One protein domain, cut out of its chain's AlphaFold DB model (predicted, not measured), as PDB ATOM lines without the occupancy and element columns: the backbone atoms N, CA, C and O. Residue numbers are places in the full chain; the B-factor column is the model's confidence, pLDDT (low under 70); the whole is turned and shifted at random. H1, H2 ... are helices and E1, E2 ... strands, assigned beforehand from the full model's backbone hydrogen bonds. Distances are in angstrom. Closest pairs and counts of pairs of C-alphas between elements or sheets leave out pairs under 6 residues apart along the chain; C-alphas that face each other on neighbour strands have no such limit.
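Overview. This is residues 44 to 127 of the 129 residues of an uncharacterized protein of Pseudanabaena sp. UWO311 (UniProt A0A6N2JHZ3). Two similar halves stand side by side: the two-stranded hairpin E1 and E2 with helix H1 packed on it, and the three-stranded sheet E3, E4, E5 with helix H2 over it. H1 also reaches E3, and a long loop joins E2 to H1. The printed part has 84 residues, in the order E1 E2 H1 E3 E4 E5 H2, and is mixed, helices and strands; both sheets are antiparallel, the larger in the order E3 - E4 - E5. It is compact, with a radius of gyration of the C-alphas of 11.2 A, and spans 34 by 28 by 19 A.

Along the chain. E1, residues 45 to 50, begins at C-alpha 45 (-27.095, 32.481, -13.171) and is 16.5 A long. E2 is residues 55 to 60, 16.7 A. H1 is residues 76 to 84, 12.0 A. E3 is residues 90 to 95, 16.7 A; E4 is residues 100 to 105, 16.4 A; E5 is residues 111 to 116, 11.4 A. H2, residues 118 to 125, 10.5 A, ends at C-alpha 125 (-21.783, 32.147, -24.610).

Arrangement. In the hairpin E1 and E2, N 46 and O 59 are 2.8 A apart. The closest C-alphas of E1 and H1 are those of Cys 47 and Cys 79, 5.9 A. E3, E4 and E5 form a meander, each strand the antiparallel neighbour of the one before, with N 93 and O 102 at 3.0 A and N 116 and O 101 at 2.8 A. H2 lies over E4, at a height over the sheet of 7.7 A. In H1 and H2 every O i to N i+4 pair is within hydrogen-bond range.

Size, cuts and confidence. The farthest C-alphas, of Phe 52 and Thr 127, are 34.5 A apart. The printed part has no cut. The link E2 to H1 is long. Residues 50 to 53, 70 and 127 have pLDDT under 70.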
ATOM      1  N   SER A  44     -23.180  31.558 -12.420       82.75
ATOM      2  CA  SER A  44     -23.570  32.758 -11.665       82.75
ATOM      3  C   SER A  44     -25.036  33.140 -11.912       82.75
ATOM      4  O   SER A  44     -25.511  34.174 -11.442       82.75
ATOM      5  N   VAL A  45     -25.743  32.306 -12.674       84.94
ATOM      6  CA  VAL A  45     -27.095  32.481 -13.171       84.94
ATOM      7  C   VAL A  45     -27.875  31.172 -13.064       84.94
ATOM      8  O   VAL A  45     -27.309  30.085 -13.182       84.94
ATOM      9  N   VAL A  46     -29.183  31.286 -12.870       86.50
ATOM     10  CA  VAL A  46     -30.147  30.186 -12.760       86.50
ATOM     11  C   VAL A  46     -31.384  30.476 -13.601       86.50
ATOM     12  O   VAL A  46     -31.627  31.616 -13.995       86.50
ATOM     13  N   CYS A  47     -32.184  29.445 -13.850       86.00
ATOM     14  CA  CYS A  47     -33.520  29.616 -14.402       86.00
ATOM     15  C   CYS A  47     -34.510  29.924 -13.292       86.00
ATOM     16  O   CYS A  47     -34.632  29.171 -12.329       86.00
ATOM     17  N   THR A  48     -35.257  31.003 -13.461       80.06
ATOM     18  CA  THR A  48     -36.398  31.333 -12.611       80.06
ATOM     19  C   THR A  48     -37.595  31.602 -13.502       80.06
ATOM     20  O   THR A  48     -37.444  32.110 -14.608       80.06
ATOM     21  N   GLY A  49     -38.788  31.255 -13.049       76.12
ATOM     22  CA  GLY A  49     -39.996  31.403 -13.844       76.12
ATOM     23  C   GLY A  49     -41.200  31.676 -12.970       76.12
ATOM     24  O   GLY A  49     -41.122  31.651 -11.741       76.12
ATOM     25  N   ASN A  50     -42.317  31.957 -13.625       65.25
ATOM     26  CA  ASN A  50     -43.609  32.021 -12.962       65.25
ATOM     27  C   ASN A  50     -44.366  30.709 -13.218       65.25
ATOM     28  O   ASN A  50     -44.715  30.422 -14.365       65.25
ATOM     29  N   GLU A  51     -44.647  29.946 -12.157       52.56
ATOM     30  CA  GLU A  51     -45.399  28.681 -12.214       52.56
ATOM     31  C   GLU A  51     -46.802  28.832 -12.829       52.56
ATOM     32  O   GLU A  51     -47.338  27.884 -13.389       52.56
ATOM     33  N   PHE A  52     -47.376  30.039 -12.798       59.25
ATOM     34  CA  PHE A  52     -48.703  30.320 -13.346       59.25
ATOM     35  C   PHE A  52     -48.707  30.618 -14.846       59.25
ATOM     36  O   PHE A  52     -49.768  30.590 -15.464       59.25
ATOM     37  N   GLN A  53     -47.561  30.968 -15.436       64.88
ATOM     38  CA  GLN A  53     -47.524  31.480 -16.810       64.88
ATOM     39  C   GLN A  53     -46.600  30.704 -17.759       64.88
ATOM     40  O   GLN A  53     -46.536  31.048 -18.936       64.88
ATOM     41  N   ASN A  54     -45.941  29.636 -17.291       76.19
ATOM     42  CA  ASN A  54     -45.113  28.736 -18.108       76.19
ATOM     43  C   ASN A  54     -44.017  29.439 -18.935       76.19
ATOM     44  O   ASN A  54     -43.635  28.958 -20.000       76.19
ATOM     45  N   TRP A  55     -43.489  30.561 -18.441       83.62
ATOM     46  CA  TRP A  55     -42.316  31.218 -19.013       83.62
ATOM     47  C   TRP A  55     -41.258  31.489 -17.947       83.62
ATOM     48  O   TRP A  55     -41.545  31.738 -16.770       83.62
ATOM     49  N   PHE A  56     -40.014  31.415 -18.401       86.69
ATOM     50  CA  PHE A  56     -38.797  31.435 -17.612       86.69
ATOM     51  C   PHE A  56     -37.863  32.529 -18.116       86.69
ATOM     52  O   PHE A  56     -37.955  32.997 -19.253       86.69
ATOM     53  N   TYR A  57     -36.957  32.923 -17.239       87.50
ATOM     54  CA  TYR A  57     -35.958  33.957 -17.428       87.50
ATOM     55  C   TYR A  57     -34.677  33.540 -16.714       87.50
ATOM     56  O   TYR A  57     -34.682  32.760 -15.756       87.50
ATOM     57  N   VAL A  58     -33.565  34.071 -17.204       90.12
ATOM     58  CA  VAL A  58     -32.259  33.876 -16.583       90.12
ATOM     59  C   VAL A  58     -32.114  34.888 -15.455       90.12
ATOM     60  O   VAL A  58     -32.301  36.082 -15.671       90.12
ATOM     61  N   THR A  59     -31.754  34.428 -14.264       87.19
ATOM     62  CA  THR A  59     -31.586  35.275 -13.080       87.19
ATOM     63  C   THR A  59     -30.207  35.094 -12.497       87.19
ATOM     64  O   THR A  59     -29.759  33.973 -12.273       87.19
ATOM     65  N   ARG A  60     -29.531  36.205 -12.224       88.31
ATOM     66  CA  ARG A  60     -28.252  36.210 -11.526       88.31
ATOM     67  C   ARG A  60     -28.443  35.908 -10.046       88.31
ATOM     68  O   ARG A  60     -29.244  36.552  -9.379       88.31
ATOM     69  N   ILE A  61     -27.646  34.974  -9.531       82.44
ATOM     70  CA  ILE A  61     -27.733  34.519  -8.135       82.44
ATOM     71  C   ILE A  61     -27.304  35.626  -7.162       82.44
ATOM     72  O   ILE A  61     -27.935  35.811  -6.129       82.44
ATOM     73  N   ALA A  62     -26.248  36.376  -7.501       79.12
ATOM     74  CA  ALA A  62     -25.593  37.315  -6.582       79.12
ATOM     75  C   ALA A  62     -26.519  38.409  -6.015       79.12
ATOM     76  O   ALA A  62     -26.291  38.890  -4.910       79.12
ATOM     77  N   ASP A  63     -27.538  38.815  -6.768       79.06
ATOM     78  CA  ASP A  63     -28.442  39.911  -6.406       79.06
ATOM     79  C   ASP A  63     -29.899  39.663  -6.823       79.06
ATOM     80  O   ASP A  63     -30.712  40.586  -6.821       79.06
ATOM     81  N   ASN A  64     -30.239  38.425  -7.198       79.69
ATOM     82  CA  ASN A  64     -31.545  38.051  -7.746       79.69
ATOM     83  C   ASN A  64     -31.979  38.905  -8.951       79.69
ATOM     84  O   ASN A  64     -33.177  39.073  -9.206       79.69
ATOM     85  N   LYS A  65     -31.024  39.463  -9.708       85.56
ATOM     86  CA  LYS A  65     -31.334  40.253 -10.896       85.56
ATOM     87  C   LYS A  65     -31.798  39.341 -12.022       85.56
ATOM     88  O   LYS A  65     -30.999  38.616 -12.616       85.56
ATOM     89  N   GLN A  66     -33.080  39.437 -12.349       88.31
ATOM     90  CA  GLN A  66     -33.626  38.897 -13.586       88.31
ATOM     91  C   GLN A  66     -33.011  39.635 -14.779       88.31
ATOM     92  O   GLN A  66     -32.988  40.868 -14.832       88.31
ATOM     93  N   PHE A  67     -32.510  38.873 -15.742       88.38
ATOM     94  CA  PHE A  67     -32.126  39.394 -17.040       88.38
ATOM     95  C   PHE A  67     -33.334  39.395 -17.965       88.38
ATOM     96  O   PHE A  67     -34.038  38.395 -18.102       88.38
ATOM     97  N   GLY A  68     -33.548  40.556 -18.577       75.00
ATOM     98  CA  GLY A  68     -34.689  40.819 -19.433       75.00
ATOM     99  C   GLY A  68     -35.881  41.443 -18.729       75.00
ATOM    100  O   GLY A  68     -35.914  41.598 -17.510       75.00
ATOM    101  N   ASP A  69     -36.843  41.860 -19.540       71.56
ATOM    102  CA  ASP A  69     -38.126  42.404 -19.106       71.56
ATOM    103  C   ASP A  69     -39.254  41.393 -19.389       71.56
ATOM    104  O   ASP A  69     -39.007  40.244 -19.752       71.56
ATOM    105  N   PHE A  70     -40.515  41.810 -19.244       68.00
ATOM    106  CA  PHE A  70     -41.679  40.962 -19.533       68.00
ATOM    107  C   PHE A  70     -41.774  40.485 -20.990       68.00
ATOM    108  O   PHE A  70     -42.587  39.605 -21.287       68.00
ATOM    109  N   SER A  71     -40.999  41.066 -21.907       77.75
ATOM    110  CA  SER A  71     -40.907  40.597 -23.284       77.75
ATOM    111  C   SER A  71     -39.905  39.457 -23.446       77.75
ATOM    112  O   SER A  71     -39.987  38.767 -24.450       77.75
ATOM    113  N   GLU A  72     -39.018  39.193 -22.483       83.88
ATOM    114  CA  GLU A  72     -38.131  38.026 -22.500       83.88
ATOM    115  C   GLU A  72     -38.814  36.827 -21.862       83.88
ATOM    116  O   GLU A  72     -39.100  36.792 -20.665       83.88
ATOM    117  N   LYS A  73     -39.117  35.843 -22.705       87.81
ATOM    118  CA  LYS A  73     -39.857  34.646 -22.332       87.81
ATOM    119  C   LYS A  73     -39.172  33.446 -22.954       87.81
ATOM    120  O   LYS A  73     -39.080  33.353 -24.177       87.81
ATOM    121  N   LEU A  74     -38.698  32.552 -22.101       88.69
ATOM    122  CA  LEU A  74     -38.092  31.282 -22.481       88.69
ATOM    123  C   LEU A  74     -38.950  30.132 -21.952       88.69
ATOM    124  O   LEU A  74     -39.561  30.246 -20.888       88.69
ATOM    125  N   SER A  75     -38.937  29.000 -22.636       88.81
ATOM    126  CA  SER A  75     -39.370  27.722 -22.088       88.81
ATOM    127  C   SER A  75     -38.349  27.258 -21.059       88.81
ATOM    128  O   SER A  75     -37.195  27.706 -21.040       88.81
ATOM    129  N   LEU A  76     -38.752  26.307 -20.216       83.88
ATOM    130  CA  LEU A  76     -37.838  25.694 -19.255       83.88
ATOM    131  C   LEU A  76     -36.607  25.111 -19.965       83.88
ATOM    132  O   LEU A  76     -35.480  25.369 -19.551       83.88
ATOM    133  N   THR A  77     -36.820  24.404 -21.076       85.75
ATOM    134  CA  THR A  77     -35.756  23.777 -21.868       85.75
ATOM    135  C   THR A  77     -34.770  24.804 -22.421       85.75
ATOM    136  O   THR A  77     -33.560  24.642 -22.265       85.75
ATOM    137  N   VAL A  78     -35.262  25.880 -23.043       90.88
ATOM    138  CA  VAL A  78     -34.404  26.926 -23.621       90.88
ATOM    139  C   VAL A  78     -33.641  27.666 -22.526       90.88
ATOM    140  O   VAL A  78     -32.441  27.908 -22.672       90.88
ATOM    141  N   CYS A  79     -34.281  27.949 -21.391       90.25
ATOM    142  CA  CYS A  79     -33.597  28.547 -20.253       90.25
ATOM    143  C   CYS A  79     -32.481  27.638 -19.714       90.25
ATOM    144  O   CYS A  79     -31.351  28.090 -19.522       90.25
ATOM    145  N   GLN A  80     -32.764  26.350 -19.501       86.44
ATOM    146  CA  GLN A  80     -31.778  25.395 -18.990       86.44
ATOM    147  C   GLN A  80     -30.576  25.279 -19.928       86.44
ATOM    148  O   GLN A  80     -29.437  25.241 -19.463       86.44
ATOM    149  N   GLN A  81     -30.808  25.279 -21.241       89.06
ATOM    150  CA  GLN A  81     -29.740  25.283 -22.238       89.06
ATOM    151  C   GLN A  81     -28.916  26.577 -22.193       89.06
ATOM    152  O   GLN A  81     -27.689  26.506 -22.218       89.06
ATOM    153  N   ALA A  82     -29.559  27.740 -22.056       90.50
ATOM    154  CA  ALA A  82     -28.873  29.024 -21.914       90.50
ATOM    155  C   ALA A  82     -27.988  29.087 -20.662       90.50
ATOM    156  O   ALA A  82     -26.834  29.505 -20.746       90.50
ATOM    157  N   VAL A  83     -28.501  28.630 -19.516       89.19
ATOM    158  CA  VAL A  83     -27.740  28.555 -18.261       89.19
ATOM    159  C   VAL A  83     -26.595  27.554 -18.392       89.19
ATOM    160  O   VAL A  83     -25.464  27.876 -18.048       89.19
ATOM    161  N   SER A  84     -26.845  26.369 -18.946       84.62
ATOM    162  CA  SER A  84     -25.817  25.326 -19.102       84.62
ATOM    163  C   SER A  84     -24.690  25.735 -20.054       84.62
ATOM    164  O   SER A  84     -23.554  25.312 -19.872       84.62
ATOM    165  N   ALA A  85     -24.990  26.567 -21.054       86.38
ATOM    166  CA  ALA A  85     -24.017  27.111 -21.998       86.38
ATOM    167  C   ALA A  85     -23.425  28.464 -21.563       86.38
ATOM    168  O   ALA A  85     -22.715  29.088 -22.354       86.38
ATOM    169  N   SER A  86     -23.760  28.961 -20.368       87.25
ATOM    170  CA  SER A  86     -23.217  30.223 -19.864       87.25
ATOM    171  C   SER A  86     -21.739  30.089 -19.495       87.25
ATOM    172  O   SER A  86     -21.268  29.025 -19.091       87.25
ATOM    173  N   SER A  87     -21.000  31.187 -19.636       85.00
ATOM    174  CA  SER A  87     -19.645  31.323 -19.098       85.00
ATOM    175  C   SER A  87     -19.674  32.086 -17.771       85.00
ATOM    176  O   SER A  87     -20.734  32.412 -17.237       85.00
ATOM    177  N   SER A  88     -18.499  32.412 -17.228       82.38
ATOM    178  CA  SER A  88     -18.386  33.321 -16.081       82.38
ATOM    179  C   SER A  88     -18.809  34.757 -16.403       82.38
ATOM    180  O   SER A  88     -19.160  35.501 -15.491       82.38
ATOM    181  N   GLU A  89     -18.776  35.161 -17.676       86.06
ATOM    182  CA  GLU A  89     -18.990  36.554 -18.074       86.06
ATOM    183  C   GLU A  89     -20.321  36.790 -18.771       86.06
ATOM    184  O   GLU A  89     -20.893  37.872 -18.636       86.06
ATOM    185  N   VAL A  90     -20.800  35.820 -19.550       90.75
ATOM    186  CA  VAL A  90     -21.917  36.027 -20.474       90.75
ATOM    187  C   VAL A  90     -22.870  34.839 -20.480       90.75
ATOM    188  O   VAL A  90     -22.469  33.681 -20.362       90.75
ATOM    189  N   VAL A  91     -24.151  35.138 -20.663       92.75
ATOM    190  CA  VAL A  91     -25.230  34.159 -20.801       92.75
ATOM    191  C   VAL A  91     -26.151  34.561 -21.943       92.75
ATOM    192  O   VAL A  91     -26.282  35.743 -22.265       92.75
ATOM    193  N   CYS A  92     -26.793  33.574 -22.560       93.75
ATOM    194  CA  CYS A  92     -27.823  33.833 -23.548       93.75
ATOM    195  C   CYS A  92     -29.146  34.235 -22.876       93.75
ATOM    196  O   CYS A  92     -29.635  33.518 -22.005       93.75
ATOM    197  N   THR A  93     -29.751  35.350 -23.285       93.50
ATOM    198  CA  THR A  93     -31.110  35.741 -22.859       93.50
ATOM    199  C   THR A  93     -31.928  36.187 -24.066       93.50
ATOM    200  O   THR A  93     -31.362  36.457 -25.126       93.50
ATOM    201  N   GLY A  94     -33.256  36.216 -23.963       93.56
ATOM    202  CA  GLY A  94     -34.088  36.546 -25.116       93.56
ATOM    203  C   GLY A  94     -35.547  36.139 -24.996       93.56
ATOM    204  O   GLY A  94     -36.067  35.876 -23.912       93.56
ATOM    205  N   ASN A  95     -36.200  36.079 -26.150       92.75
ATOM    206  CA  ASN A  95     -37.567  35.620 -26.307       92.75
ATOM    207  C   ASN A  95     -37.614  34.531 -27.379       92.75
ATOM    208  O   ASN A  95     -37.424  34.804 -28.565       92.75
ATOM    209  N   GLU A  96     -37.913  33.304 -26.961       90.69
ATOM    210  CA  GLU A  96     -38.018  32.175 -27.888       90.69
ATOM    211  C   GLU A  96     -39.255  32.274 -28.789       90.69
ATOM    212  O   GLU A  96     -39.219  31.861 -29.941       90.69
ATOM    213  N   PHE A  97     -40.343  32.868 -28.292       87.25
ATOM    214  CA  PHE A  97     -41.615  32.990 -29.007       87.25
ATOM    215  C   PHE A  97     -41.562  34.035 -30.124       87.25
ATOM    216  O   PHE A  97     -42.437  34.068 -30.985       87.25
ATOM    217  N   GLN A  98     -40.554  34.906 -30.095       89.69
ATOM    218  CA  GLN A  98     -40.285  35.906 -31.126       89.69
ATOM    219  C   GLN A  98     -38.935  35.678 -31.826       89.69
ATOM    220  O   GLN A  98     -38.503  36.542 -32.586       89.69
ATOM    221  N   ASP A  99     -38.287  34.540 -31.563       90.62
ATOM    222  CA  ASP A  99     -37.005  34.113 -32.135       90.62
ATOM    223  C   ASP A  99     -35.913  35.198 -32.124       90.62
ATOM    224  O   ASP A  99     -35.285  35.514 -33.137       90.62
ATOM    225  N   TRP A 100     -35.683  35.806 -30.959       93.25
ATOM    226  CA  TRP A 100     -34.561  36.725 -30.783       93.25
ATOM    227  C   TRP A 100     -33.839  36.509 -29.464       93.25
ATOM    228  O   TRP A 100     -34.448  36.343 -28.406       93.25
ATOM    229  N   PHE A 101     -32.511  36.560 -29.533       94.88
ATOM    230  CA  PHE A 101     -31.622  36.337 -28.402       94.88
ATOM    231  C   PHE A 101     -30.468  37.337 -28.400       94.88
ATOM    232  O   PHE A 101     -30.093  37.877 -29.439       94.88
ATOM    233  N   TYR A 102     -29.888  37.555 -27.227       94.44
ATOM    234  CA  TYR A 102     -28.733  38.411 -27.002       94.44
ATOM    235  C   TYR A 102     -27.722  37.717 -26.098       94.44
ATOM    236  O   TYR A 102     -28.078  36.922 -25.224       94.44
ATOM    237  N   LEU A 103     -26.455  38.088 -26.271       93.50
ATOM    238  CA  LEU A 103     -25.472  37.888 -25.221       93.50
ATOM    239  C   LEU A 103     -25.690  38.955 -24.153       93.50
ATOM    240  O   LEU A 103     -25.649  40.158 -24.428       93.50
ATOM    241  N   THR A 104     -25.910  38.493 -22.934       93.44
ATOM    242  CA  THR A 104     -26.109  39.337 -21.765       93.44
ATOM    243  C   THR A 104     -24.938  39.140 -20.829       93.44
ATOM    244  O   THR A 104     -24.630  38.022 -20.410       93.44
ATOM    245  N   ARG A 105     -24.261  40.240 -20.502       91.88
ATOM    246  CA  ARG A 105     -23.141  40.220 -19.571       91.88
ATOM    247  C   ARG A 105     -23.667  39.990 -18.164       91.88
ATOM    248  O   ARG A 105     -24.514  40.732 -17.676       91.88
ATOM    249  N   ILE A 106     -23.126  38.986 -17.494       90.25
ATOM    250  CA  ILE A 106     -23.560  38.572 -16.166       90.25
ATOM    251  C   ILE A 106     -23.271  39.667 -15.142       90.25
ATOM    252  O   ILE A 106     -24.083  39.848 -14.249       90.25
ATOM    253  N   SER A 107     -22.175  40.428 -15.252       87.94
ATOM    254  CA  SER A 107     -21.762  41.415 -14.235       87.94
ATOM    255  C   SER A 107     -22.669  42.645 -14.112       87.94
ATOM    256  O   SER A 107     -22.747  43.239 -13.037       87.94
ATOM    257  N   ASP A 108     -23.407  43.014 -15.155       87.69
ATOM    258  CA  ASP A 108     -24.284  44.190 -15.138       87.69
ATOM    259  C   ASP A 108     -25.643  43.972 -15.818       87.69
ATOM    260  O   ASP A 108     -26.519  44.833 -15.729       87.69
ATOM    261  N   GLY A 109     -25.875  42.815 -16.437       90.31
ATOM    262  CA  GLY A 109     -27.088  42.506 -17.191       90.31
ATOM    263  C   GLY A 109     -27.197  43.269 -18.514       90.31
ATOM    264  O   GLY A 109     -28.289  43.339 -19.077       90.31
ATOM    265  N   LYS A 110     -26.114  43.886 -19.008       91.75
ATOM    266  CA  LYS A 110     -26.138  44.619 -20.276       91.75
ATOM    267  C   LYS A 110     -26.125  43.641 -21.450       91.75
ATOM    268  O   LYS A 110     -25.261  42.768 -21.527       91.75
ATOM    269  N   LYS A 111     -27.053  43.837 -22.387       92.31
ATOM    270  CA  LYS A 111     -27.086  43.150 -23.686       92.31
ATOM    271  C   LYS A 111     -26.098  43.806 -24.642       92.31
ATOM    272  O   LYS A 111     -25.986  45.036 -24.654       92.31
ATOM    273  N   PHE A 112     -25.404  43.021 -25.452       86.00
ATOM    274  CA  PHE A 112     -24.487  43.554 -26.457       86.00
ATOM    275  C   PHE A 112     -24.536  42.747 -27.756       86.00
ATOM    276  O   PHE A 112     -24.836  41.554 -27.755       86.00
ATOM    277  N   GLY A 113     -24.228  43.434 -28.857       84.69
ATOM    278  CA  GLY A 113     -24.362  42.904 -30.213       84.69
ATOM    279  C   GLY A 113     -25.789  42.970 -30.760       84.69
ATOM    280  O   GLY A 113     -26.705  43.500 -30.123       84.69
ATOM    281  N   ASP A 114     -25.947  42.437 -31.968       89.62
ATOM    282  CA  ASP A 114     -27.231  42.329 -32.658       89.62
ATOM    283  C   ASP A 114     -28.062  41.148 -32.144       89.62
ATOM    284  O   ASP A 114     -27.588  40.304 -31.382       89.62
ATOM    285  N   ARG A 115     -29.321  41.079 -32.592       93.69
ATOM    286  CA  ARG A 115     -30.180  39.916 -32.347       93.69
ATOM    287  C   ARG A 115     -29.562  38.673 -32.975       93.69
ATOM    288  O   ARG A 115     -29.208  38.666 -34.152       93.69
ATOM    289  N   LEU A 116     -29.484  37.612 -32.188       93.94
ATOM    290  CA  LEU A 116     -28.948  36.317 -32.577       93.94
ATOM    291  C   LEU A 116     -30.065  35.278 -32.638       93.94
ATOM    292  O   LEU A 116     -31.044  35.361 -31.897       93.94
ATOM    293  N   SER A 117     -29.854  34.240 -33.447       94.62
ATOM    294  CA  SER A 117     -30.574  32.981 -33.263       94.62
ATOM    295  C   SER A 117     -30.105  32.293 -31.983       94.62
ATOM    296  O   SER A 117     -28.943  32.434 -31.578       94.62
ATOM    297  N   PHE A 118     -30.974  31.482 -31.380       94.50
ATOM    298  CA  PHE A 118     -30.654  30.792 -30.131       94.50
ATOM    299  C   PHE A 118     -29.358  29.974 -30.222       94.50
ATOM    300  O   PHE A 118     -28.459  30.101 -29.395       94.50
ATOM    301  N   LYS A 119     -29.208  29.202 -31.303       94.38
ATOM    302  CA  LYS A 119     -28.019  28.376 -31.555       94.38
ATOM    303  C   LYS A 119     -26.732  29.203 -31.614       94.38
ATOM    304  O   LYS A 119     -25.700  28.779 -31.096       94.38
ATOM    305  N   THR A 120     -26.782  30.374 -32.246       93.69
ATOM    306  CA  THR A 120     -25.618  31.266 -32.347       93.69
ATOM    307  C   THR A 120     -25.268  31.844 -30.985       93.69
ATOM    308  O   THR A 120     -24.098  31.861 -30.610       93.69
ATOM    309  N   CYS A 121     -26.285  32.250 -30.230       94.12
ATOM    310  CA  CYS A 121     -26.147  32.782 -28.885       94.12
ATOM    311  C   CYS A 121     -25.484  31.773 -27.931       94.12
ATOM    312  O   CYS A 121     -24.478  32.109 -27.310       94.12
ATOM    313  N   LEU A 122     -25.950  30.514 -27.908       92.56
ATOM    314  CA  LEU A 122     -25.339  29.439 -27.108       92.56
ATOM    315  C   LEU A 122     -23.880  29.171 -27.492       92.56
ATOM    316  O   LEU A 122     -23.027  28.960 -26.632       92.56
ATOM    317  N   ARG A 123     -23.578  29.166 -28.797       91.38
ATOM    318  CA  ARG A 123     -22.208  28.945 -29.275       91.38
ATOM    319  C   ARG A 123     -21.271  30.030 -28.756       91.38
ATOM    320  O   ARG A 123     -20.171  29.713 -28.325       91.38
ATOM    321  N   LEU A 124     -21.708  31.287 -28.804       89.75
ATOM    322  CA  LEU A 124     -20.897  32.416 -28.364       89.75
ATOM    323  C   LEU A 124     -20.767  32.468 -26.837       89.75
ATOM    324  O   LEU A 124     -19.669  32.740 -26.355       89.75
ATOM    325  N   SER A 125     -21.823  32.142 -26.080       87.00
ATOM    326  CA  SER A 125     -21.783  32.147 -24.610       87.00
ATOM    327  C   SER A 125     -20.877  31.067 -24.020       87.00
ATOM    328  O   SER A 125     -20.345  31.256 -22.930       87.00
ATOM    329  N   ASN A 126     -20.669  29.971 -24.756       82.50
ATOM    330  CA  ASN A 126     -19.819  28.844 -24.369       82.50
ATOM    331  C   ASN A 126     -18.386  28.940 -24.935       82.50
ATOM    332  O   ASN A 126     -17.600  27.997 -24.833       82.50
ATOM    333  N   THR A 127     -18.015  30.060 -25.563       66.88
ATOM    334  CA  THR A 127     -16.634  30.244 -26.026       66.88
ATOM    335  C   THR A 127     -15.765  30.512 -24.801       66.88
ATOM    336  O   THR A 127     -15.694  31.641 -24.326       66.88
TER     337      THR A 127